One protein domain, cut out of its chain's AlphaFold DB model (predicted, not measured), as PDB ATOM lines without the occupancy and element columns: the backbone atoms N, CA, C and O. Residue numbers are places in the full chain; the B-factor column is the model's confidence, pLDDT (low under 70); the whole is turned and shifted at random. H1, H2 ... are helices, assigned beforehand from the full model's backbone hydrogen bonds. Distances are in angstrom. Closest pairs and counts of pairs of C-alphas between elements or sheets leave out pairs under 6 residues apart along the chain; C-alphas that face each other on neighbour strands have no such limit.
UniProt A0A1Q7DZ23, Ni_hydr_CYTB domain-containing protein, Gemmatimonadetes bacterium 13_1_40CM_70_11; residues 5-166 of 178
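This is residues 5 to 166 of the 178 residues of the protein "Ni_hydr_CYTB domain-containing protein" of Gemmatimonadetes bacterium 13_1_40CM_70_11 (UniProt A0A1Q7DZ23). Two long helices, H1 and H2, lie side by side as a helical hairpin, and a third long helix, H5, crosses H2 at a steep tilt. At the first-residue end of H5 the short H4 makes a corner with it, while at its other end the small H6 folds back on it; a long loop, residues 33 to 62, joins H1 to H2. The printed part has 162 residues with six named helices, in the order H1 to H6, and no named strand: the class is all helix. The whole is loose, with a radius of gyration of the C-alphas of 19.8 A and spans of 57 by 38 by 35 A.

H1, residues 5 to 32, touches H2, residues 63 to 91, at a shallow tilt of 31 degrees, opposite ways, a helical hairpin; their closest C-alphas, those of Ser 25 and Ala 66, are 5.0 A apart. H3, residues 94 to 97, is close to H2 but not clearly touching it, the closest C-alphas being those of Leu 88 and Trp 94, 5.7 A apart. H4, residues 103 to 114, is apart from H1, H2 and H3. H5, residues 129 to 153, is the hub and touches four helices. It only just touches H2, with 3 pairs of C-alphas within 8 A, through residues 142 to 149 of H5 and 74 to 81 of H2; the closest, Val 78 and Val 146, have C-alphas 6.9 A apart, and the helices run opposite ways at a steep tilt of 48 degrees. H5 only just touches H3, also with 3 pairs within 8 A, through residues 132 to 136 of H5; the closest C-alphas are those of Leu 97 and Lys 132, 5.3 A apart. Residues 129 to 133 of H5 touch H4 at 71 degrees, only just about perpendicular, with the closest C-alphas, of Ala 107 and Pro 129, 4.9 A apart. H6, residues 159 to 164, touches residues 147 to 152 of H5 at a steep tilt of 39 degrees, opposite ways, again a helical hairpin; the closest C-alphas, of Ala 151 and Thr 162, are 5.3 A apart. H1 is apart from H5. In H1, H4 and H5 every O i to N i+4 pair is within hydrogen-bond range, in H2 23 of 25 and in H6 1 of 2 are, and H3 is too short for such a pair.

H1 begins at C-alpha 5, (46.817, -16.184, -7.390), and is 40.7 A long; H2 is 41.5 A and H5 36.0 A. H4 measures 16.4 A. H5 begins at C-alpha 129, (56.768, -14.291, -28.314), and H6 ends at C-alpha 164, (27.694, -11.419, -40.257).

The C-alphas of Gly 40 and Glu 120, the two farthest apart, are 59.2 A from each other. The printed part has no cut. The links H1 to H2 and H4 to H5 are long. The mean pLDDT of the printed part is 79.2; residues 34 to 47, 49 to 50, 123 to 126, 155 to 156 and 158 to 166 are under 70.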
ATOM      1  N   HIS A   5      46.403 -15.050  -6.553       72.19
ATOM      2  CA  HIS A   5      46.817 -16.184  -7.390       72.19
ATOM      3  C   HIS A   5      45.819 -17.354  -7.379       72.19
ATOM      4  O   HIS A   5      45.672 -18.043  -8.383       72.19
ATOM      5  N   TRP A   6      45.110 -17.572  -6.265       81.69
ATOM      6  CA  TRP A   6      44.131 -18.658  -6.169       81.69
ATOM      7  C   TRP A   6      42.856 -18.357  -6.967       81.69
ATOM      8  O   TRP A   6      42.330 -19.266  -7.595       81.69
ATOM      9  N   ILE A   7      42.416 -17.091  -7.015       79.06
ATOM     10  CA  ILE A   7      41.239 -16.669  -7.794       79.06
ATOM     11  C   ILE A   7      41.502 -16.901  -9.277       79.06
ATOM     12  O   ILE A   7      40.688 -17.526  -9.945       79.06
ATOM     13  N   VAL A   8      42.671 -16.475  -9.769       80.31
ATOM     14  CA  VAL A   8      43.075 -16.684 -11.169       80.31
ATOM     15  C   VAL A   8      43.142 -18.173 -11.509       80.31
ATOM     16  O   VAL A   8      42.717 -18.582 -12.583       80.31
ATOM     17  N   ARG A   9      43.636 -19.014 -10.593       86.00
ATOM     18  CA  ARG A   9      43.654 -20.472 -10.792       86.00
ATOM     19  C   ARG A   9      42.252 -21.057 -10.817       86.00
ATOM     20  O   ARG A   9      41.973 -21.887 -11.671       86.00
ATOM     21  N   LEU A  10      41.385 -20.633  -9.905       87.31
ATOM     22  CA  LEU A  10      40.018 -21.130  -9.824       87.31
ATOM     23  C   LEU A  10      39.218 -20.753 -11.074       87.31
ATOM     24  O   LEU A  10      38.581 -21.619 -11.663       87.31
ATOM     25  N   THR A  11      39.289 -19.496 -11.520       86.81
ATOM     26  CA  THR A  11      38.616 -19.054 -12.751       86.81
ATOM     27  C   THR A  11      39.212 -19.711 -13.991       86.81
ATOM     28  O   THR A  11      38.473 -20.050 -14.916       86.81
ATOM     29  N   HIS A  12      40.523 -19.963 -14.006       86.44
ATOM     30  CA  HIS A  12      41.172 -20.699 -15.086       86.44
ATOM     31  C   HIS A  12      40.700 -22.158 -15.148       86.44
ATOM     32  O   HIS A  12      40.227 -22.595 -16.191       86.44
ATOM     33  N   TRP A  13      40.752 -22.898 -14.036       91.44
ATOM     34  CA  TRP A  13      40.275 -24.284 -13.985       91.44
ATOM     35  C   TRP A  13      38.771 -24.387 -14.249       91.44
ATOM     36  O   TRP A  13      38.343 -25.284 -14.970       91.44
ATOM     37  N   GLY A  14      37.980 -23.434 -13.752       90.69
ATOM     38  CA  GLY A  14      36.560 -23.314 -14.078       90.69
ATOM     39  C   GLY A  14      36.327 -23.139 -15.580       90.69
ATOM     40  O   GLY A  14      35.522 -23.864 -16.161       90.69
ATOM     41  N   THR A  15      37.089 -22.251 -16.230       90.50
ATOM     42  CA  THR A  15      37.073 -22.083 -17.695       90.50
ATOM     43  C   THR A  15      37.429 -23.381 -18.412       90.50
ATOM     44  O   THR A  15      36.731 -23.761 -19.345       90.50
ATOM     45  N   VAL A  16      38.487 -24.080 -17.986       90.88
ATOM     46  CA  VAL A  16      38.937 -25.333 -18.619       90.88
ATOM     47  C   VAL A  16      37.864 -26.417 -18.531       90.88
ATOM     48  O   VAL A  16      37.584 -27.084 -19.529       90.88
ATOM     49  N   LEU A  17      37.224 -26.573 -17.370       92.81
ATOM     50  CA  LEU A  17      36.151 -27.550 -17.175       92.81
ATOM     51  C   LEU A  17      34.913 -27.199 -18.009       92.81
ATOM     52  O   LEU A  17      34.372 -28.065 -18.698       92.81
ATOM     53  N   ALA A  18      34.504 -25.927 -18.002       91.75
ATOM     54  CA  ALA A  18      33.382 -25.452 -18.806       91.75
ATOM     55  C   ALA A  18      33.648 -25.647 -20.306       91.75
ATOM     56  O   ALA A  18      32.806 -26.193 -21.016       91.75
ATOM     57  N   LEU A  19      34.841 -25.277 -20.780       90.88
ATOM     58  CA  LEU A  19      35.250 -25.440 -22.174       90.88
ATOM     59  C   LEU A  19      35.285 -26.916 -22.586       90.88
ATOM     60  O   LEU A  19      34.802 -27.258 -23.662       90.88
ATOM     61  N   SER A  20      35.793 -27.800 -21.726       92.00
ATOM     62  CA  SER A  20      35.822 -29.242 -21.999       92.00
ATOM     63  C   SER A  20      34.408 -29.813 -22.148       92.00
ATOM     64  O   SER A  20      34.133 -30.535 -23.104       92.00
ATOM     65  N   GLY A  21      33.480 -29.441 -21.262       91.75
ATOM     66  CA  GLY A  21      32.083 -29.867 -21.373       91.75
ATOM     67  C   GLY A  21      31.355 -29.253 -22.578       91.75
ATOM     68  O   GLY A  21      30.535 -29.920 -23.213       91.75
ATOM     69  N   MET A  22      31.687 -28.014 -22.954       91.31
ATOM     70  CA  MET A  22      31.200 -27.376 -24.185       91.31
ATOM     71  C   MET A  22      31.662 -28.127 -25.435       91.31
ATOM     72  O   MET A  22      30.860 -28.356 -26.339       91.31
ATOM     73  N   ILE A  23      32.925 -28.559 -25.474       90.94
ATOM     74  CA  ILE A  23      33.459 -29.381 -26.567       90.94
ATOM     75  C   ILE A  23      32.744 -30.736 -26.603       90.94
ATOM     76  O   ILE A  23      32.244 -31.124 -27.655       90.94
ATOM     77  N   ALA A  24      32.614 -31.425 -25.465       91.62
ATOM     78  CA  ALA A  24      31.972 -32.741 -25.394       91.62
ATOM     79  C   ALA A  24      30.482 -32.712 -25.796       91.62
ATOM     80  O   ALA A  24      30.000 -33.589 -26.515       91.62
ATOM     81  N   SER A  25      29.740 -31.691 -25.363       91.00
ATOM     82  CA  SER A  25      28.344 -31.487 -25.783       91.00
ATOM     83  C   SER A  25      28.240 -31.039 -27.244       91.00
ATOM     84  O   SER A  25      27.349 -31.485 -27.962       91.00
ATOM     85  N   GLY A  26      29.183 -30.220 -27.720       87.19
ATOM     86  CA  GLY A  26      29.282 -29.810 -29.121       87.19
ATOM     87  C   GLY A  26      29.532 -30.990 -30.061       87.19
ATOM     88  O   GLY A  26      28.877 -31.087 -31.096       87.19
ATOM     89  N   LEU A  27      30.397 -31.932 -29.673       88.81
ATOM     90  CA  LEU A  27      30.628 -33.179 -30.410       88.81
ATOM     91  C   LEU A  27      29.350 -34.021 -30.515       88.81
ATOM     92  O   LEU A  27      29.042 -34.534 -31.586       88.81
ATOM     93  N   GLN A  28      28.556 -34.105 -29.442       87.69
ATOM     94  CA  GLN A  28      27.263 -34.801 -29.470       87.69
ATOM     95  C   GLN A  28      26.249 -34.120 -30.406       87.69
ATOM     96  O   GLN A  28      25.506 -34.807 -31.109       87.69
ATOM     97  N   ILE A  29      26.206 -32.782 -30.431       84.62
ATOM     98  CA  ILE A  29      25.351 -32.021 -31.358       84.62
ATOM     99  C   ILE A  29      25.810 -32.242 -32.801       84.62
ATOM    100  O   ILE A  29      24.976 -32.478 -33.674       84.62
ATOM    101  N   TYR A  30      27.121 -32.200 -33.042       82.75
ATOM    102  CA  TYR A  30      27.714 -32.422 -34.356       82.75
ATOM    103  C   TYR A  30      27.396 -33.819 -34.891       82.75
ATOM    104  O   TYR A  30      27.005 -33.947 -36.043       82.75
ATOM    105  N   GLU A  31      27.503 -34.858 -34.062       81.94
ATOM    106  CA  GLU A  31      27.157 -36.225 -34.461       81.94
ATOM    107  C   GLU A  31      25.662 -36.352 -34.798       81.94
ATOM    108  O   GLU A  31      25.298 -36.901 -35.837       81.94
ATOM    109  N   ALA A  32      24.786 -35.760 -33.977       77.44
ATOM    110  CA  ALA A  32      23.344 -35.757 -34.226       77.44
ATOM    111  C   ALA A  32      22.941 -34.946 -35.479       77.44
ATOM    112  O   ALA A  32      21.921 -35.243 -36.104       77.44
ATOM    113  N   TYR A  33      23.737 -33.938 -35.851       72.50
ATOM    114  CA  TYR A  33      23.555 -33.074 -37.020       72.50
ATOM    115  C   TYR A  33      24.763 -33.124 -37.973       72.50
ATOM    116  O   TYR A  33      25.174 -32.104 -38.520       72.50
ATOM    117  N   ALA A  34      25.291 -34.316 -38.276       63.44
ATOM    118  CA  ALA A  34      26.405 -34.475 -39.229       63.44
ATOM    119  C   ALA A  34      26.023 -34.133 -40.692       63.44
ATOM    120  O   ALA A  34      26.810 -34.315 -41.623       63.44
ATOM    121  N   ARG A  35      24.792 -33.651 -40.906       62.97
ATOM    122  CA  ARG A  35      24.226 -33.246 -42.191       62.97
ATOM    123  C   ARG A  35      24.258 -31.724 -42.290       62.97
ATOM    124  O   ARG A  35      23.444 -31.044 -41.670       62.97
ATOM    125  N   PHE A  36      25.164 -31.202 -43.108       60.19
ATOM    126  CA  PHE A  36      25.195 -29.786 -43.459       60.19
ATOM    127  C   PHE A  36      24.319 -29.549 -44.697       60.19
ATOM    128  O   PHE A  36      24.573 -30.104 -45.764       60.19
ATOM    129  N   GLY A  37      23.255 -28.758 -44.543       54.81
ATOM    130  CA  GLY A  37      22.340 -28.399 -45.629       54.81
ATOM    131  C   GLY A  37      20.977 -27.925 -45.120       54.81
ATOM    132  O   GLY A  37      20.531 -28.314 -44.040       54.81
ATOM    133  N   ASN A  38      20.295 -27.085 -45.905       55.59
ATOM    134  CA  ASN A  38      18.891 -26.753 -45.651       55.59
ATOM    135  C   ASN A  38      18.026 -28.020 -45.742       55.59
ATOM    136  O   ASN A  38      18.339 -28.933 -46.510       55.59
ATOM    137  N   ARG A  39      16.901 -28.071 -45.013       50.88
ATOM    138  CA  ARG A  39      15.879 -29.109 -45.242       50.88
ATOM    139  C   ARG A  39      15.427 -29.026 -46.710       50.88
ATOM    140  O   ARG A  39      14.730 -28.084 -47.068       50.88
ATOM    141  N   GLY A  40      15.861 -29.981 -47.538       56.91
ATOM    142  CA  GLY A  40      15.591 -30.027 -48.984       56.91
ATOM    143  C   GLY A  40      16.638 -29.365 -49.898       56.91
ATOM    144  O   GLY A  40      16.381 -29.246 -51.090       56.91
ATOM    145  N   GLY A  41      17.789 -28.920 -49.376       60.53
ATOM    146  CA  GLY A  41      18.885 -28.336 -50.169       60.53
ATOM    147  C   GLY A  41      19.974 -29.342 -50.588       60.53
ATOM    148  O   GLY A  41      19.922 -30.503 -50.173       60.53
ATOM    149  N   PRO A  42      20.979 -28.908 -51.381       58.97
ATOM    150  CA  PRO A  42      22.102 -29.751 -51.789       58.97
ATOM    151  C   PRO A  42      22.855 -30.302 -50.575       58.97
ATOM    152  O   PRO A  42      23.120 -29.578 -49.614       58.97
ATOM    153  N   TYR A  43      23.193 -31.588 -50.628       63.12
ATOM    154  CA  TYR A  43      23.953 -32.255 -49.580       63.12
ATOM    155  C   TYR A  43      25.403 -31.755 -49.586       63.12
ATOM    156  O   TYR A  43      26.119 -31.968 -50.566       63.12
ATOM    157  N   PHE A  44      25.846 -31.121 -48.498       64.38
ATOM    158  CA  PHE A  44      27.266 -30.838 -48.312       64.38
ATOM    159  C   PHE A  44      27.931 -32.026 -47.604       64.38
ATOM    160  O   PHE A  44      27.505 -32.391 -46.502       64.38
ATOM    161  N   PRO A  45      28.969 -32.638 -48.205       64.25
ATOM    162  CA  PRO A  45      29.690 -33.728 -47.569       64.25
ATOM    163  C   PRO A  45      30.381 -33.221 -46.303       64.25
ATOM    164  O   PRO A  45      31.211 -32.315 -46.346       64.25
ATOM    165  N   SER A  46      30.027 -33.815 -45.164       68.25
ATOM    166  CA  SER A  46      30.771 -33.623 -43.922       68.25
ATOM    167  C   SER A  46      32.034 -34.493 -43.951       68.25
ATOM    168  O   SER A  46      31.925 -35.680 -44.268       68.25
ATOM    169  N   PRO A  47      33.215 -33.961 -43.582       69.62
ATOM    170  CA  PRO A  47      34.457 -34.740 -43.532       69.62
ATOM    171  C   PRO A  47      34.411 -35.895 -42.517       69.62
ATOM    172  O   PRO A  47      35.218 -36.812 -42.611       69.62
ATOM    173  N   PHE A  48      33.461 -35.869 -41.577       70.12
ATOM    174  CA  PHE A  48      33.268 -36.893 -40.545       70.12
ATOM    175  C   PHE A  48      31.951 -37.668 -40.724       70.12
ATOM    176  O   PHE A  48      31.430 -38.254 -39.774       70.12
ATOM    177  N   ASN A  49      31.359 -37.656 -41.924       65.25
ATOM    178  CA  ASN A  49      30.148 -38.430 -42.178       65.25
ATOM    179  C   ASN A  49      30.459 -39.939 -42.145       65.25
ATOM    180  O   ASN A  49      31.159 -40.442 -43.020       65.25
ATOM    181  N   GLY A  50      29.939 -40.650 -41.142       65.38
ATOM    182  CA  GLY A  50      30.147 -42.092 -40.949       65.38
ATOM    183  C   GLY A  50      31.186 -42.466 -39.885       65.38
ATOM    184  O   GLY A  50      31.338 -43.647 -39.588       65.38
ATOM    185  N   THR A  51      31.867 -41.490 -39.275       72.38
ATOM    186  CA  THR A  51      32.705 -41.717 -38.088       72.38
ATOM    187  C   THR A  51      31.936 -41.317 -36.836       72.38
ATOM    188  O   THR A  51      31.690 -40.131 -36.616       72.38
ATOM    189  N   GLU A  52      31.556 -42.296 -36.019       74.38
ATOM    190  CA  GLU A  52      30.933 -42.042 -34.719       74.38
ATOM    191  C   GLU A  52      31.998 -41.656 -33.693       74.38
ATOM    192  O   GLU A  52      33.046 -42.304 -33.586       74.38
ATOM    193  N   PHE A  53      31.740 -40.604 -32.917       80.69
ATOM    194  CA  PHE A  53      32.639 -40.244 -31.831       80.69
ATOM    195  C   PHE A  53      32.364 -41.153 -30.626       80.69
ATOM    196  O   PHE A  53      31.208 -41.484 -30.324       80.69
ATOM    197  N   PRO A  54      33.407 -41.555 -29.878       84.50
ATOM    198  CA  PRO A  54      33.226 -42.436 -28.737       84.50
ATOM    199  C   PRO A  54      32.298 -41.811 -27.688       84.50
ATOM    200  O   PRO A  54      32.422 -40.632 -27.356       84.50
ATOM    201  N   ALA A  55      31.392 -42.616 -27.126       81.88
ATOM    202  CA  ALA A  55      30.381 -42.146 -26.176       81.88
ATOM    203  C   ALA A  55      30.979 -41.483 -24.920       81.88
ATOM    204  O   ALA A  55      30.395 -40.547 -24.389       81.88
ATOM    205  N   TRP A  56      32.169 -41.908 -24.477       83.06
ATOM    206  CA  TRP A  56      32.859 -41.315 -23.324       83.06
ATOM    207  C   TRP A  56      33.342 -39.877 -23.569       83.06
ATOM    208  O   TRP A  56      33.539 -39.127 -22.617       83.06
ATOM    209  N   GLY A  57      33.538 -39.487 -24.832       85.31
ATOM    210  CA  GLY A  57      33.946 -38.134 -25.216       85.31
ATOM    211  C   GLY A  57      32.768 -37.191 -25.459       85.31
ATOM    212  O   GLY A  57      32.977 -36.015 -25.760       85.31
ATOM    213  N   ARG A  58      31.535 -37.696 -25.350       87.94
ATOM    214  CA  ARG A  58      30.307 -36.967 -25.656       87.94
ATOM    215  C   ARG A  58      29.479 -36.741 -24.405       87.94
ATOM    216  O   ARG A  58      29.396 -37.592 -23.525       87.94
ATOM    217  N   LEU A  59      28.838 -35.579 -24.337       88.44
ATOM    218  CA  LEU A  59      28.055 -35.175 -23.175       88.44
ATOM    219  C   LEU A  59      26.607 -34.877 -23.577       88.44
ATOM    220  O   LEU A  59      26.354 -34.121 -24.511       88.44
ATOM    221  N   GLY A  60      25.657 -35.479 -22.856       84.00
ATOM    222  CA  GLY A  60      24.217 -35.258 -23.034       84.00
ATOM    223  C   GLY A  60      23.419 -36.461 -23.543       84.00
ATOM    224  O   GLY A  60      22.199 -36.435 -23.421       84.00
ATOM    225  N   GLY A  61      24.078 -37.512 -24.052       83.44
ATOM    226  CA  GLY A  61      23.479 -38.797 -24.457       83.44
ATOM    227  C   GLY A  61      22.598 -38.738 -25.711       83.44
ATOM    228  O   GLY A  61      22.801 -39.494 -26.655       83.44
ATOM    229  N   TRP A  62      21.652 -37.804 -25.755       83.19
ATOM    230  CA  TRP A  62      20.782 -37.515 -26.891       83.19
ATOM    231  C   TRP A  62      20.838 -36.025 -27.258       83.19
ATOM    232  O   TRP A  62      21.370 -35.199 -26.515       83.19
ATOM    233  N   LEU A  63      20.252 -35.654 -28.401       85.12
ATOM    234  CA  LEU A  63      20.328 -34.297 -28.959       85.12
ATOM    235  C   LEU A  63      19.856 -33.192 -27.993       85.12
ATOM    236  O   LEU A  63      20.591 -32.248 -27.722       85.12
ATOM    237  N   ALA A  64      18.630 -33.289 -27.473       86.88
ATOM    238  CA  ALA A  64      18.098 -32.286 -26.548       86.88
ATOM    239  C   ALA A  64      18.900 -32.205 -25.232       86.88
ATOM    240  O   ALA A  64      19.088 -31.113 -24.703       86.88
ATOM    241  N   GLY A  65      19.427 -33.329 -24.733       89.31
ATOM    242  CA  GLY A  65      20.291 -33.360 -23.554       89.31
ATOM    243  C   GLY A  65      21.613 -32.641 -23.809       89.31
ATOM    244  O   GLY A  65      22.032 -31.818 -22.996       89.31
ATOM    245  N   ALA A  66      22.224 -32.880 -24.970       89.25
ATOM    246  CA  ALA A  66      23.436 -32.189 -25.399       89.25
ATOM    247  C   ALA A  66      23.226 -30.677 -25.512       89.25
ATOM    248  O   ALA A  66      24.029 -29.915 -24.983       89.25
ATOM    249  N   LEU A  67      22.119 -30.242 -26.123       88.12
ATOM    250  CA  LEU A  67      21.761 -28.824 -26.222       88.12
ATOM    251  C   LEU A  67      21.582 -28.181 -24.842       88.12
ATOM    252  O   LEU A  67      22.145 -27.116 -24.595       88.12
ATOM    253  N   ASN A  68      20.854 -28.832 -23.931       90.94
ATOM    254  CA  ASN A  68      20.648 -28.319 -22.575       90.94
ATOM    255  C   ASN A  68      21.978 -28.122 -21.840       90.94
ATOM    256  O   ASN A  68      22.214 -27.055 -21.275       90.94
ATOM    257  N   TRP A  69      22.866 -29.118 -21.888       90.25
ATOM    258  CA  TRP A  69      24.190 -29.012 -21.280       90.25
ATOM    259  C   TRP A  69      25.072 -27.964 -21.956       90.25
ATOM    260  O   TRP A  69      25.766 -27.226 -21.263       90.25
ATOM    261  N   HIS A  70      25.020 -27.855 -23.282       90.19
ATOM    262  CA  HIS A  70      25.781 -26.861 -24.030       90.19
ATOM    263  C   HIS A  70      25.370 -25.437 -23.627       90.19
ATOM    264  O   HIS A  70      26.206 -24.622 -23.246       90.19
ATOM    265  N   PHE A  71      24.069 -25.137 -23.598       87.81
ATOM    266  CA  PHE A  71      23.600 -23.820 -23.160       87.81
ATOM    267  C   PHE A  71      23.835 -23.573 -21.667       87.81
ATOM    268  O   PHE A  71      24.160 -22.449 -21.283       87.81
ATOM    269  N   ALA A  72      23.728 -24.603 -20.824       90.81
ATOM    270  CA  ALA A  72      24.035 -24.483 -19.403       90.81
ATOM    271  C   ALA A  72      25.513 -24.141 -19.162       90.81
ATOM    272  O   ALA A  72      25.801 -23.279 -18.337       90.81
ATOM    273  N   LEU A  73      26.442 -24.767 -19.894       91.12
ATOM    274  CA  LEU A  73      27.889 -24.557 -19.757       91.12
ATOM    275  C   LEU A  73      28.394 -23.285 -20.456       91.12
ATOM    276  O   LEU A  73      29.423 -22.735 -20.054       91.12
ATOM    277  N   MET A  74      27.649 -22.773 -21.439       89.19
ATOM    278  CA  MET A  74      27.935 -21.493 -22.089       89.19
ATOM    279  C   MET A  74      27.982 -20.345 -21.071       89.19
ATOM    280  O   MET A  74      28.892 -19.519 -21.123       89.19
ATOM    281  N   TRP A  75      27.041 -20.289 -20.125       88.00
ATOM    282  CA  TRP A  75      26.952 -19.186 -19.159       88.00
ATOM    283  C   TRP A  75      28.146 -19.112 -18.192       88.00
ATOM    284  O   TRP A  75      28.738 -18.035 -18.089       88.00
ATOM    285  N   PRO A  76      28.574 -20.207 -17.530       90.38
ATOM    286  CA  PRO A  76      29.823 -20.237 -16.776       90.38
ATOM    287  C   PRO A  76      31.042 -19.851 -17.617       90.38
ATOM    288  O   PRO A  76      31.878 -19.082 -17.146       90.38
ATOM    289  N   LEU A  77      31.138 -20.330 -18.865       88.81
ATOM    290  CA  LEU A  77      32.250 -19.987 -19.756       88.81
ATOM    291  C   LEU A  77      32.298 -18.477 -20.041       88.81
ATOM    292  O   LEU A  77      33.358 -17.861 -19.921       88.81
ATOM    293  N   VAL A  78      31.150 -17.872 -20.361       88.19
ATOM    294  CA  VAL A  78      31.018 -16.420 -20.562       88.19
ATOM    295  C   VAL A  78      31.383 -15.666 -19.286       88.19
ATOM    296  O   VAL A  78      32.160 -14.716 -19.346       88.19
ATOM    297  N   LEU A  79      30.879 -16.099 -18.127       90.19
ATOM    298  CA  LEU A  79      31.167 -15.468 -16.841       90.19
ATOM    299  C   LEU A  79      32.672 -15.470 -16.537       90.19
ATOM    300  O   LEU A  79      33.240 -14.414 -16.259       90.19
ATOM    301  N   PHE A  80      33.339 -16.625 -16.627       90.19
ATOM    302  CA  PHE A  80      34.781 -16.706 -16.386       90.19
ATOM    303  C   PHE A  80      35.585 -15.914 -17.423       90.19
ATOM    304  O   PHE A  80      36.552 -15.239 -17.057       90.19
ATOM    305  N   GLY A  81      35.158 -15.927 -18.690       86.19
ATOM    306  CA  GLY A  81      35.762 -15.132 -19.756       86.19
ATOM    307  C   GLY A  81      35.678 -13.628 -19.487       86.19
ATOM    308  O   GLY A  81      36.690 -12.933 -19.564       86.19
ATOM    309  N   VAL A  82      34.506 -13.120 -19.097       88.00
ATOM    310  CA  VAL A  82      34.297 -11.701 -18.761       88.00
ATOM    311  C   VAL A  82      35.088 -11.298 -17.513       88.00
ATOM    312  O   VAL A  82      35.711 -10.235 -17.501       88.00
ATOM    313  N   LEU A  83      35.129 -12.141 -16.479       87.75
ATOM    314  CA  LEU A  83      35.954 -11.901 -15.288       87.75
ATOM    315  C   LEU A  83      37.451 -11.832 -15.630       87.75
ATOM    316  O   LEU A  83      38.161 -10.955 -15.140       87.75
ATOM    317  N   TYR A  84      37.936 -12.715 -16.503       84.06
ATOM    318  CA  TYR A  84      39.331 -12.689 -16.942       84.06
ATOM    319  C   TYR A  84      39.641 -11.461 -17.807       84.06
ATOM    320  O   TYR A  84      40.649 -10.789 -17.588       84.06
ATOM    321  N   LEU A  85      38.765 -11.125 -18.759       84.06
ATOM    322  CA  LEU A  85      38.938  -9.959 -19.626       84.06
ATOM    323  C   LEU A  85      38.883  -8.647 -18.838       84.06
ATOM    324  O   LEU A  85      39.730  -7.783 -19.045       84.06
ATOM    325  N   SER A  86      37.942  -8.503 -17.905       86.75
ATOM    326  CA  SER A  86      37.865  -7.322 -17.034       86.75
ATOM    327  C   SER A  86      39.117  -7.169 -16.166       86.75
ATOM    328  O   SER A  86      39.661  -6.067 -16.082       86.75
ATOM    329  N   TYR A  87      39.645  -8.264 -15.609       84.88
ATOM    330  CA  TYR A  87      40.935  -8.252 -14.915       84.88
ATOM    331  C   TYR A  87      42.085  -7.833 -15.842       84.88
ATOM    332  O   TYR A  87      42.917  -7.006 -15.469       84.88
ATOM    333  N   LEU A  88      42.126  -8.365 -17.062       83.56
ATOM    334  CA  LEU A  88      43.173  -8.078 -18.040       83.56
ATOM    335  C   LEU A  88      43.162  -6.605 -18.496       83.56
ATOM    336  O   LEU A  88      44.222  -5.992 -18.649       83.56
ATOM    337  N   VAL A  89      41.970  -6.029 -18.681       85.44
ATOM    338  CA  VAL A  89      41.776  -4.610 -19.011       85.44
ATOM    339  C   VAL A  89      42.133  -3.722 -17.817       85.44
ATOM    340  O   VAL A  89      42.918  -2.789 -17.981       85.44
ATOM    341  N   GLY A  90      41.627  -4.036 -16.619       85.31
ATOM    342  CA  GLY A  90      41.847  -3.241 -15.407       85.31
ATOM    343  C   GLY A  90      43.291  -3.263 -14.895       85.31
ATOM    344  O   GLY A  90      43.786  -2.252 -14.408       85.31
ATOM    345  N   SER A  91      43.997  -4.385 -15.048       82.44
ATOM    346  CA  SER A  91      45.416  -4.510 -14.672       82.44
ATOM    347  C   SER A  91      46.378  -3.891 -15.693       82.44
ATOM    348  O   SER A  91      47.551  -3.681 -15.388       82.44
ATOM    349  N   GLY A  92      45.918  -3.619 -16.921       79.56
ATOM    350  CA  GLY A  92      46.768  -3.132 -18.011       79.56
ATOM    351  C   GLY A  92      47.754  -4.173 -18.562       79.56
ATOM    352  O   GLY A  92      48.534  -3.859 -19.469       79.56
ATOM    353  N   GLU A  93      47.716  -5.418 -18.068       79.06
ATOM    354  CA  GLU A  93      48.637  -6.487 -18.474       79.06
ATOM    355  C   GLU A  93      48.469  -6.895 -19.944       79.06
ATOM    356  O   GLU A  93      49.409  -7.420 -20.552       79.06
ATOM    357  N   TRP A  94      47.329  -6.564 -20.563       77.12
ATOM    358  CA  TRP A  94      47.078  -6.771 -21.994       77.12
ATOM    359  C   TRP A  94      48.208  -6.230 -22.876       77.12
ATOM    360  O   TRP A  94      48.560  -6.836 -23.887       77.12
ATOM    361  N   ARG A  95      48.858  -5.130 -22.472       75.88
ATOM    362  CA  ARG A  95      49.966  -4.527 -23.230       75.88
ATOM    363  C   ARG A  95      51.200  -5.426 -23.309       75.88
ATOM    364  O   ARG A  95      51.959  -5.281 -24.270       75.88
ATOM    365  N   GLY A  96      51.414  -6.287 -22.315       72.44
ATOM    366  CA  GLY A  96      52.522  -7.245 -22.254       72.44
ATOM    367  C   GLY A  96      52.164  -8.648 -22.755       72.44
ATOM    368  O   GLY A  96      53.075  -9.404 -23.097       72.44
ATOM    369  N   LEU A  97      50.869  -8.973 -22.807       77.38
ATOM    370  CA  LEU A  97      50.331 -10.271 -23.232       77.38
ATOM    371  C   LEU A  97      49.975 -10.321 -24.723       77.38
ATOM    372  O   LEU A  97      50.176 -11.361 -25.346       77.38
ATOM    373  N   LEU A  98      49.475  -9.221 -25.299       79.50
ATOM    374  CA  LEU A  98      49.091  -9.195 -26.708       79.50
ATOM    375  C   LEU A  98      50.308  -9.297 -27.626       79.50
ATOM    376  O   LEU A  98      51.312  -8.595 -27.459       79.50
ATOM    377  N   PHE A  99      50.172 -10.152 -28.632       78.75
ATOM    378  CA  PHE A  99      51.128 -10.311 -29.708       78.75
ATOM    379  C   PHE A  99      51.128  -9.062 -30.588       78.75
ATOM    380  O   PHE A  99      50.102  -8.693 -31.165       78.75
ATOM    381  N   ARG A 100      52.272  -8.382 -30.678       79.56
ATOM    382  CA  ARG A 100      52.435  -7.196 -31.528       79.56
ATOM    383  C   ARG A 100      53.215  -7.561 -32.791       79.56
ATOM    384  O   ARG A 100      54.017  -8.489 -32.748       79.56
ATOM    385  N   PRO A 101      53.110  -6.777 -33.879       77.25
ATOM    386  CA  PRO A 101      53.890  -7.024 -35.096       77.25
ATOM    387  C   PRO A 101      55.406  -7.132 -34.852       77.25
ATOM    388  O   PRO A 101      56.086  -7.928 -35.487       77.25
ATOM    389  N   ARG A 102      55.942  -6.407 -33.861       80.31
ATOM    390  CA  ARG A 102      57.355  -6.512 -33.451       80.31
ATOM    391  C   ARG A 102      57.752  -7.882 -32.878       80.31
ATOM    392  O   ARG A 102      58.927  -8.228 -32.913       80.31
ATOM    393  N   ASP A 103      56.799  -8.645 -32.340       79.75
ATOM    394  CA  ASP A 103      57.031  -9.970 -31.758       79.75
ATOM    395  C   ASP A 103      57.070 -11.076 -32.843       79.75
ATOM    396  O   ASP A 103      57.534 -12.178 -32.555       79.75
ATOM    397  N   LEU A 104      56.669 -10.793 -34.099       80.25
ATOM    398  CA  LEU A 104      56.679 -11.751 -35.226       80.25
ATOM    399  C   LEU A 104      58.056 -12.348 -35.487       80.25
ATOM    400  O   LEU A 104      58.198 -13.566 -35.584       80.25
ATOM    401  N   ARG A 105      59.082 -11.497 -35.560       79.69
ATOM    402  CA  ARG A 105      60.454 -11.951 -35.806       79.69
ATOM    403  C   ARG A 105      60.939 -12.866 -34.682       79.69
ATOM    404  O   ARG A 105      61.462 -13.942 -34.954       79.69
ATOM    405  N   GLY A 106      60.677 -12.481 -33.433       79.56
ATOM    406  CA  GLY A 106      60.995 -13.293 -32.260       79.56
ATOM    407  C   GLY A 106      60.244 -14.626 -32.240       79.56
ATOM    408  O   GLY A 106      60.838 -15.644 -31.905       79.56
ATOM    409  N   ALA A 107      58.974 -14.659 -32.655       80.19
ATOM    410  CA  ALA A 107      58.187 -15.891 -32.732       80.19
ATOM    411  C   ALA A 107      58.711 -16.862 -33.800       80.19
ATOM    412  O   ALA A 107      58.826 -18.054 -33.528       80.19
ATOM    413  N   ILE A 108      59.097 -16.365 -34.979       80.81
ATOM    414  CA  ILE A 108      59.697 -17.191 -36.040       80.81
ATOM    415  C   ILE A 108      61.048 -17.752 -35.585       80.81
ATOM    416  O   ILE A 108      61.336 -18.934 -35.783       80.81
ATOM    417  N   GLU A 109      61.878 -16.925 -34.949       81.88
ATOM    418  CA  GLU A 109      63.158 -17.360 -34.387       81.88
ATOM    419  C   GLU A 109      62.977 -18.414 -33.289       81.88
ATOM    420  O   GLU A 109      63.724 -19.394 -33.249       81.88
ATOM    421  N   MET A 110      61.956 -18.251 -32.446       81.56
ATOM    422  CA  MET A 110      61.579 -19.217 -31.419       81.56
ATOM    423  C   MET A 110      61.108 -20.544 -32.017       81.56
ATOM    424  O   MET A 110      61.521 -21.611 -31.569       81.56
ATOM    425  N   GLN A 111      60.269 -20.484 -33.052       83.12
ATOM    426  CA  GLN A 111      59.769 -21.659 -33.761       83.12
ATOM    427  C   GLN A 111      60.928 -22.444 -34.387       83.12
ATOM    428  O   GLN A 111      60.978 -23.665 -34.274       83.12
ATOM    429  N   ARG A 112      61.900 -21.747 -34.991       81.25
ATOM    430  CA  ARG A 112      63.119 -22.360 -35.542       81.25
ATOM    431  C   ARG A 112      63.972 -23.034 -34.471       81.25
ATOM    432  O   ARG A 112      64.515 -24.100 -34.738       81.25
ATOM    433  N   TYR A 113      64.071 -22.446 -33.279       84.00
ATOM    434  CA  TYR A 113      64.752 -23.075 -32.146       84.00
ATOM    435  C   TYR A 113      64.054 -24.375 -31.714       84.00
ATOM    436  O   TYR A 113      64.700 -25.414 -31.621       84.00
ATOM    437  N   TYR A 114      62.728 -24.358 -31.541       83.56
ATOM    438  CA  TYR A 114      61.974 -25.559 -31.156       83.56
ATOM    439  C   TYR A 114      61.969 -26.658 -32.223       83.56
ATOM    440  O   TYR A 114      61.937 -27.836 -31.884       83.56
ATOM    441  N   LEU A 115      62.040 -26.287 -33.502       86.62
ATOM    442  CA  LEU A 115      62.184 -27.229 -34.615       86.62
ATOM    443  C   LEU A 115      63.626 -27.744 -34.785       86.62
ATOM    444  O   LEU A 115      63.902 -28.467 -35.737       86.62
ATOM    445  N   GLY A 116      64.562 -27.349 -33.914       82.88
ATOM    446  CA  GLY A 116      65.972 -27.748 -33.988       82.88
ATOM    447  C   GLY A 116      66.758 -27.106 -35.138       82.88
ATOM    448  O   GLY A 116      67.941 -27.388 -35.309       82.88
ATOM    449  N   LEU A 117      66.135 -26.206 -35.906       82.94
ATOM    450  CA  LEU A 117      66.753 -25.471 -37.019       82.94
ATOM    451  C   LEU A 117      67.711 -24.374 -36.531       82.94
ATOM    452  O   LEU A 117      68.512 -23.852 -37.304       82.94
ATOM    453  N   ARG A 118      67.624 -24.004 -35.250       74.44
ATOM    454  CA  ARG A 118      68.528 -23.070 -34.575       74.44
ATOM    455  C   ARG A 118      68.942 -23.657 -33.228       74.44
ATOM    456  O   ARG A 118      68.089 -24.079 -32.461       74.44
ATOM    457  N   LYS A 119      70.244 -23.641 -32.928       73.69
ATOM    458  CA  LYS A 119      70.799 -24.179 -31.670       73.69
ATOM    459  C   LYS A 119      70.774 -23.179 -30.513       73.69
ATOM    460  O   LYS A 119      70.751 -23.578 -29.358       73.69
ATOM    461  N   GLU A 120      70.780 -21.886 -30.821       74.31
ATOM    462  CA  GLU A 120      70.810 -20.822 -29.819       74.31
ATOM    463  C   GLU A 120      69.409 -20.333 -29.472       74.31
ATOM    464  O   GLU A 120      68.605 -20.005 -30.352       74.31
ATOM    465  N   HIS A 121      69.147 -20.246 -28.173       72.62
ATOM    466  CA  HIS A 121      67.890 -19.747 -27.651       72.62
ATOM    467  C   HIS A 121      67.835 -18.211 -27.778       72.62
ATOM    468  O   HIS A 121      68.695 -17.528 -27.218       72.62
ATOM    469  N   PRO A 122      66.843 -17.636 -28.485       74.50
ATOM    470  CA  PRO A 122      66.727 -16.186 -28.618       74.50
ATOM    471  C   PRO A 122      66.478 -15.513 -27.253       74.50
ATOM    472  O   PRO A 122      65.856 -16.118 -26.372       74.50
ATOM    473  N   PRO A 123      66.933 -14.264 -27.049       69.56
ATOM    474  CA  PRO A 123      66.709 -13.540 -25.799       69.56
ATOM    475  C   PRO A 123      65.206 -13.342 -25.546       69.56
ATOM    476  O   PRO A 123      64.475 -12.869 -26.419       69.56
ATOM    477  N   GLN A 124      64.738 -13.701 -24.346       66.75
ATOM    478  CA  GLN A 124      63.329 -13.597 -23.949       66.75
ATOM    479  C   GLN A 124      63.127 -12.590 -22.815       66.75
ATOM    480  O   GLN A 124      63.923 -12.509 -21.884       66.75
ATOM    481  N   GLY A 125      62.024 -11.839 -22.888       67.69
ATOM    482  CA  GLY A 125      61.499 -11.074 -21.754       67.69
ATOM    483  C   GLY A 125      60.608 -11.937 -20.849       67.69
ATOM    484  O   GLY A 125      60.654 -13.159 -20.898       67.69
ATOM    485  N   LYS A 126      59.720 -11.303 -20.069       67.19
ATOM    486  CA  LYS A 126      58.788 -11.989 -19.144       67.19
ATOM    487  C   LYS A 126      57.895 -13.060 -19.810       67.19
ATOM    488  O   LYS A 126      57.536 -14.027 -19.153       67.19
ATOM    489  N   HIS A 127      57.531 -12.879 -21.083       70.50
ATOM    490  CA  HIS A 127      56.762 -13.851 -21.869       70.50
ATOM    491  C   HIS A 127      57.432 -14.084 -23.221       70.50
ATOM    492  O   HIS A 127      57.796 -13.121 -23.909       70.50
ATOM    493  N   ASN A 128      57.527 -15.352 -23.618       83.25
ATOM    494  CA  ASN A 128      58.011 -15.756 -24.933       83.25
ATOM    495  C   ASN A 128      57.072 -15.196 -26.030       83.25
ATOM    496  O   ASN A 128      55.849 -15.269 -25.867       83.25
ATOM    497  N   PRO A 129      57.585 -14.658 -27.153       81.00
ATOM    498  CA  PRO A 129      56.768 -14.291 -28.314       81.00
ATOM    499  C   PRO A 129      55.738 -15.353 -28.733       81.00
ATOM    500  O   PRO A 129      54.601 -15.004 -29.049       81.00
ATOM    501  N   LEU A 130      56.092 -16.641 -28.661       81.12
ATOM    502  CA  LEU A 130      55.181 -17.745 -28.986       81.12
ATOM    503  C   LEU A 130      54.038 -17.885 -27.962       81.12
ATOM    504  O   LEU A 130      52.898 -18.158 -28.326       81.12
ATOM    505  N   GLN A 131      54.319 -17.626 -26.680       83.00
ATOM    506  CA  GLN A 131      53.299 -17.599 -25.628       83.00
ATOM    507  C   GLN A 131      52.342 -16.421 -25.816       83.00
ATOM    508  O   GLN A 131      51.133 -16.604 -25.726       83.00
ATOM    509  N   LYS A 132      52.854 -15.227 -26.139       84.19
ATOM    510  CA  LYS A 132      52.007 -14.062 -26.455       84.19
ATOM    511  C   LYS A 132      51.070 -14.343 -27.628       84.19
ATOM    512  O   LYS A 132      49.901 -13.960 -27.585       84.19
ATOM    513  N   LEU A 133      51.575 -15.030 -28.656       84.69
ATOM    514  CA  LEU A 133      50.768 -15.470 -29.791       84.69
ATOM    515  C   LEU A 133      49.656 -16.417 -29.330       84.69
ATOM    516  O   LEU A 133      48.493 -16.158 -29.625       84.69
ATOM    517  N   ALA A 134      49.985 -17.444 -28.541       84.25
ATOM    518  CA  ALA A 134      49.000 -18.380 -28.002       84.25
ATOM    519  C   ALA A 134      47.935 -17.684 -27.128       84.25
ATOM    520  O   ALA A 134      46.743 -17.947 -27.287       84.25
ATOM    521  N   TYR A 135      48.334 -16.752 -26.254       84.88
ATOM    522  CA  TYR A 135      47.402 -15.990 -25.412       84.88
ATOM    523  C   TYR A 135      46.481 -15.082 -26.226       84.88
ATOM    524  O   TYR A 135      45.289 -14.993 -25.947       84.88
ATOM    525  N   THR A 136      47.019 -14.421 -27.248       83.94
ATOM    526  CA  THR A 136      46.212 -13.576 -28.137       83.94
ATOM    527  C   THR A 136      45.214 -14.430 -28.907       83.94
ATOM    528  O   THR A 136      44.027 -14.118 -28.946       83.94
ATOM    529  N   PHE A 137      45.680 -15.555 -29.450       86.38
ATOM    530  CA  PHE A 137      44.859 -16.481 -30.212       86.38
ATOM    531  C   PHE A 137      43.704 -17.049 -29.380       86.38
ATOM    532  O   PHE A 137      42.561 -17.008 -29.829       86.38
ATOM    533  N   ILE A 138      43.964 -17.508 -28.150       85.94
ATOM    534  CA  ILE A 138      42.913 -18.101 -27.313       85.94
ATOM    535  C   ILE A 138      41.867 -17.076 -26.864       85.94
ATOM    536  O   ILE A 138      40.684 -17.401 -26.801       85.94
ATOM    537  N   VAL A 139      42.270 -15.823 -26.617       84.56
ATOM    538  CA  VAL A 139      41.329 -14.734 -26.319       84.56
ATOM    539  C   VAL A 139      40.463 -14.425 -27.540       84.56
ATOM    540  O   VAL A 139      39.244 -14.333 -27.406       84.56
ATOM    541  N   CYS A 140      41.058 -14.323 -28.732       85.50
ATOM    542  CA  CYS A 140      40.311 -14.113 -29.972       85.50
ATOM    543  C   CYS A 140      39.314 -15.247 -30.243       85.50
ATOM    544  O   CYS A 140      38.154 -14.971 -30.544       85.50
ATOM    545  N   LEU A 141      39.735 -16.507 -30.087       85.75
ATOM    546  CA  LEU A 141      38.848 -17.663 -30.228       85.75
ATOM    547  C   LEU A 141      37.727 -17.660 -29.187       85.75
ATOM    548  O   LEU A 141      36.587 -17.949 -29.537       85.75
ATOM    549  N   GLY A 142      38.021 -17.308 -27.933       84.81
ATOM    550  CA  GLY A 142      37.009 -17.193 -26.884       84.81
ATOM    551  C   GLY A 142      35.953 -16.137 -27.212       84.81
ATOM    552  O   GLY A 142      34.759 -16.411 -27.118       84.81
ATOM    553  N   VAL A 143      36.376 -14.951 -27.667       83.69
ATOM    554  CA  VAL A 143      35.457 -13.888 -28.109       83.69
ATOM    555  C   VAL A 143      34.617 -14.355 -29.298       83.69
ATOM    556  O   VAL A 143      33.397 -14.197 -29.277       83.69
ATOM    557  N   LEU A 144      35.248 -14.966 -30.303       83.81
ATOM    558  CA  LEU A 144      34.551 -15.496 -31.471       83.81
ATOM    559  C   LEU A 144      33.501 -16.539 -31.064       83.81
ATOM    560  O   LEU A 144      32.350 -16.412 -31.468       83.81
ATOM    561  N   ALA A 145      33.871 -17.502 -30.216       82.31
ATOM    562  CA  ALA A 145      32.980 -18.551 -29.728       82.31
ATOM    563  C   ALA A 145      31.753 -17.981 -28.998       82.31
ATOM    564  O   ALA A 145      30.630 -18.439 -29.223       82.31
ATOM    565  N   VAL A 146      31.944 -16.952 -28.165       80.31
ATOM    566  CA  VAL A 146      30.841 -16.268 -27.470       80.31
ATOM    567  C   VAL A 146      29.937 -15.535 -28.460       80.31
ATOM    568  O   VAL A 146      28.719 -15.689 -28.386       80.31
ATOM    569  N   LEU A 147      30.498 -14.784 -29.411       78.31
ATOM    570  CA  LEU A 147      29.710 -14.065 -30.419       78.31
ATOM    571  C   LEU A 147      28.882 -15.025 -31.280       78.31
ATOM    572  O   LEU A 147      27.688 -14.796 -31.482       78.31
ATOM    573  N   THR A 148      29.478 -16.130 -31.731       74.44
ATOM    574  CA  THR A 148      28.759 -17.158 -32.491       74.44
ATOM    575  C   THR A 148      27.693 -17.851 -31.640       74.44
ATOM    576  O   THR A 148      26.585 -18.085 -32.118       74.44
ATOM    577  N   GLY A 149      27.978 -18.124 -30.361       76.62
ATOM    578  CA  GLY A 149      27.024 -18.741 -29.436       76.62
ATOM    579  C   GLY A 149      25.807 -17.854 -29.166       76.62
ATOM    580  O   GLY A 149      24.672 -18.321 -29.250       76.62
ATOM    581  N   VAL A 150      26.021 -16.555 -28.929       75.81
ATOM    582  CA  VAL A 150      24.942 -15.569 -28.732       75.81
ATOM    583  C   VAL A 150      24.085 -15.427 -29.992       75.81
ATOM    584  O   VAL A 150      22.855 -15.392 -29.896       75.81
ATOM    585  N   ALA A 151      24.714 -15.411 -31.172       73.75
ATOM    586  CA  ALA A 151      24.006 -15.364 -32.450       73.75
ATOM    587  C   ALA A 151      23.067 -16.573 -32.635       73.75
ATOM    588  O   ALA A 151      21.938 -16.412 -33.099       73.75
ATOM    589  N   ILE A 152      23.507 -17.771 -32.234       71.62
ATOM    590  CA  ILE A 152      22.730 -19.016 -32.354       71.62
ATOM    591  C   ILE A 152      21.670 -19.146 -31.247       71.62
ATOM    592  O   ILE A 152      20.597 -19.691 -31.495       71.62
ATOM    593  N   TYR A 153      21.927 -18.636 -30.039       71.75
ATOM    594  CA  TYR A 153      21.012 -18.777 -28.899       71.75
ATOM    595  C   TYR A 153      19.678 -18.044 -29.105       71.75
ATOM    596  O   TYR A 153      18.614 -18.578 -28.782       71.75
ATOM    597  N   LYS A 154      19.709 -16.824 -29.658       70.12
ATOM    598  CA  LYS A 154      18.494 -16.060 -29.998       70.12
ATOM    599  C   LYS A 154      18.627 -15.361 -31.356       70.12
ATOM    600  O   LYS A 154      18.764 -14.135 -31.410       70.12
ATOM    601  N   PRO A 155      18.488 -16.108 -32.464       62.38
ATOM    602  CA  PRO A 155      18.738 -15.584 -33.806       62.38
ATOM    603  C   PRO A 155      17.773 -14.456 -34.198       62.38
ATOM    604  O   PRO A 155      18.138 -13.565 -34.956       62.38
ATOM    605  N   LEU A 156      16.555 -14.446 -33.644       61.22
ATOM    606  CA  LEU A 156      15.565 -13.394 -33.902       61.22
ATOM    607  C   LEU A 156      15.921 -12.055 -33.236       61.22
ATOM    608  O   LEU A 156      15.629 -11.006 -33.798       61.22
ATOM    609  N   GLN A 157      16.554 -12.079 -32.057       71.38
ATOM    610  CA  GLN A 157      16.954 -10.859 -31.339       71.38
ATOM    611  C   GLN A 157      18.305 -10.326 -31.832       71.38
ATOM    612  O   GLN A 157      18.516  -9.116 -31.860       71.38
ATOM    613  N   PHE A 158      19.198 -11.216 -32.273       66.12
ATOM    614  CA  PHE A 158      20.540 -10.881 -32.760       66.12
ATOM    615  C   PHE A 158      20.689 -11.101 -34.271       66.12
ATOM    616  O   PHE A 158      21.732 -11.543 -34.751       66.12
ATOM    617  N   SER A 159      19.648 -10.780 -35.040       62.41
ATOM    618  CA  SER A 159      19.600 -11.027 -36.487       62.41
ATOM    619  C   SER A 159      20.746 -10.349 -37.254       62.41
ATOM    620  O   SER A 159      21.325 -10.955 -38.155       62.41
ATOM    621  N   TRP A 160      21.157  -9.146 -36.843       66.50
ATOM    622  CA  TRP A 160      22.306  -8.430 -37.412       66.50
ATOM    623  C   TRP A 160      23.641  -9.168 -37.200       66.50
ATOM    624  O   TRP A 160      24.480  -9.192 -38.097       66.50
ATOM    625  N   LEU A 161      23.820  -9.831 -36.051       59.41
ATOM    626  CA  LEU A 161      25.011 -10.628 -35.753       59.41
ATOM    627  C   LEU A 161      24.993 -11.939 -36.547       59.41
ATOM    628  O   LEU A 161      26.015 -12.355 -37.082       59.41
ATOM    629  N   THR A 162      23.817 -12.558 -36.699       61.00
ATOM    630  CA  THR A 162      23.674 -13.762 -37.535       61.00
ATOM    631  C   THR A 162      23.958 -13.489 -39.010       61.00
ATOM    632  O   THR A 162      24.525 -14.348 -39.678       61.00
ATOM    633  N   ALA A 163      23.621 -12.298 -39.517       63.72
ATOM    634  CA  ALA A 163      23.916 -11.903 -40.894       63.72
ATOM    635  C   ALA A 163      25.429 -11.841 -41.167       63.72
ATOM    636  O   ALA A 163      25.864 -12.233 -42.245       63.72
ATOM    637  N   LEU A 164      26.230 -11.439 -40.171       63.81
ATOM    638  CA  LEU A 164      27.694 -11.419 -40.257       63.81
ATOM    639  C   LEU A 164      28.299 -12.832 -40.381       63.81
ATOM    640  O   LEU A 164      29.332 -13.009 -41.019       63.81
ATOM    641  N   PHE A 165      27.650 -13.839 -39.785       59.88
ATOM    642  CA  PHE A 165      28.110 -15.235 -39.754       59.88
ATOM    643  C   PHE A 165      27.428 -16.147 -40.792       59.88
ATOM    644  O   PHE A 165      27.513 -17.368 -40.678       59.88
ATOM    645  N   GLY A 166      26.765 -15.582 -41.809       56.03
ATOM    646  CA  GLY A 166      26.194 -16.345 -42.931       56.03
ATOM    647  C   GLY A 166      24.663 -16.406 -42.995       56.03
ATOM    648  O   GLY A 166      24.131 -16.959 -43.949       56.03
TER     649      GLY A 166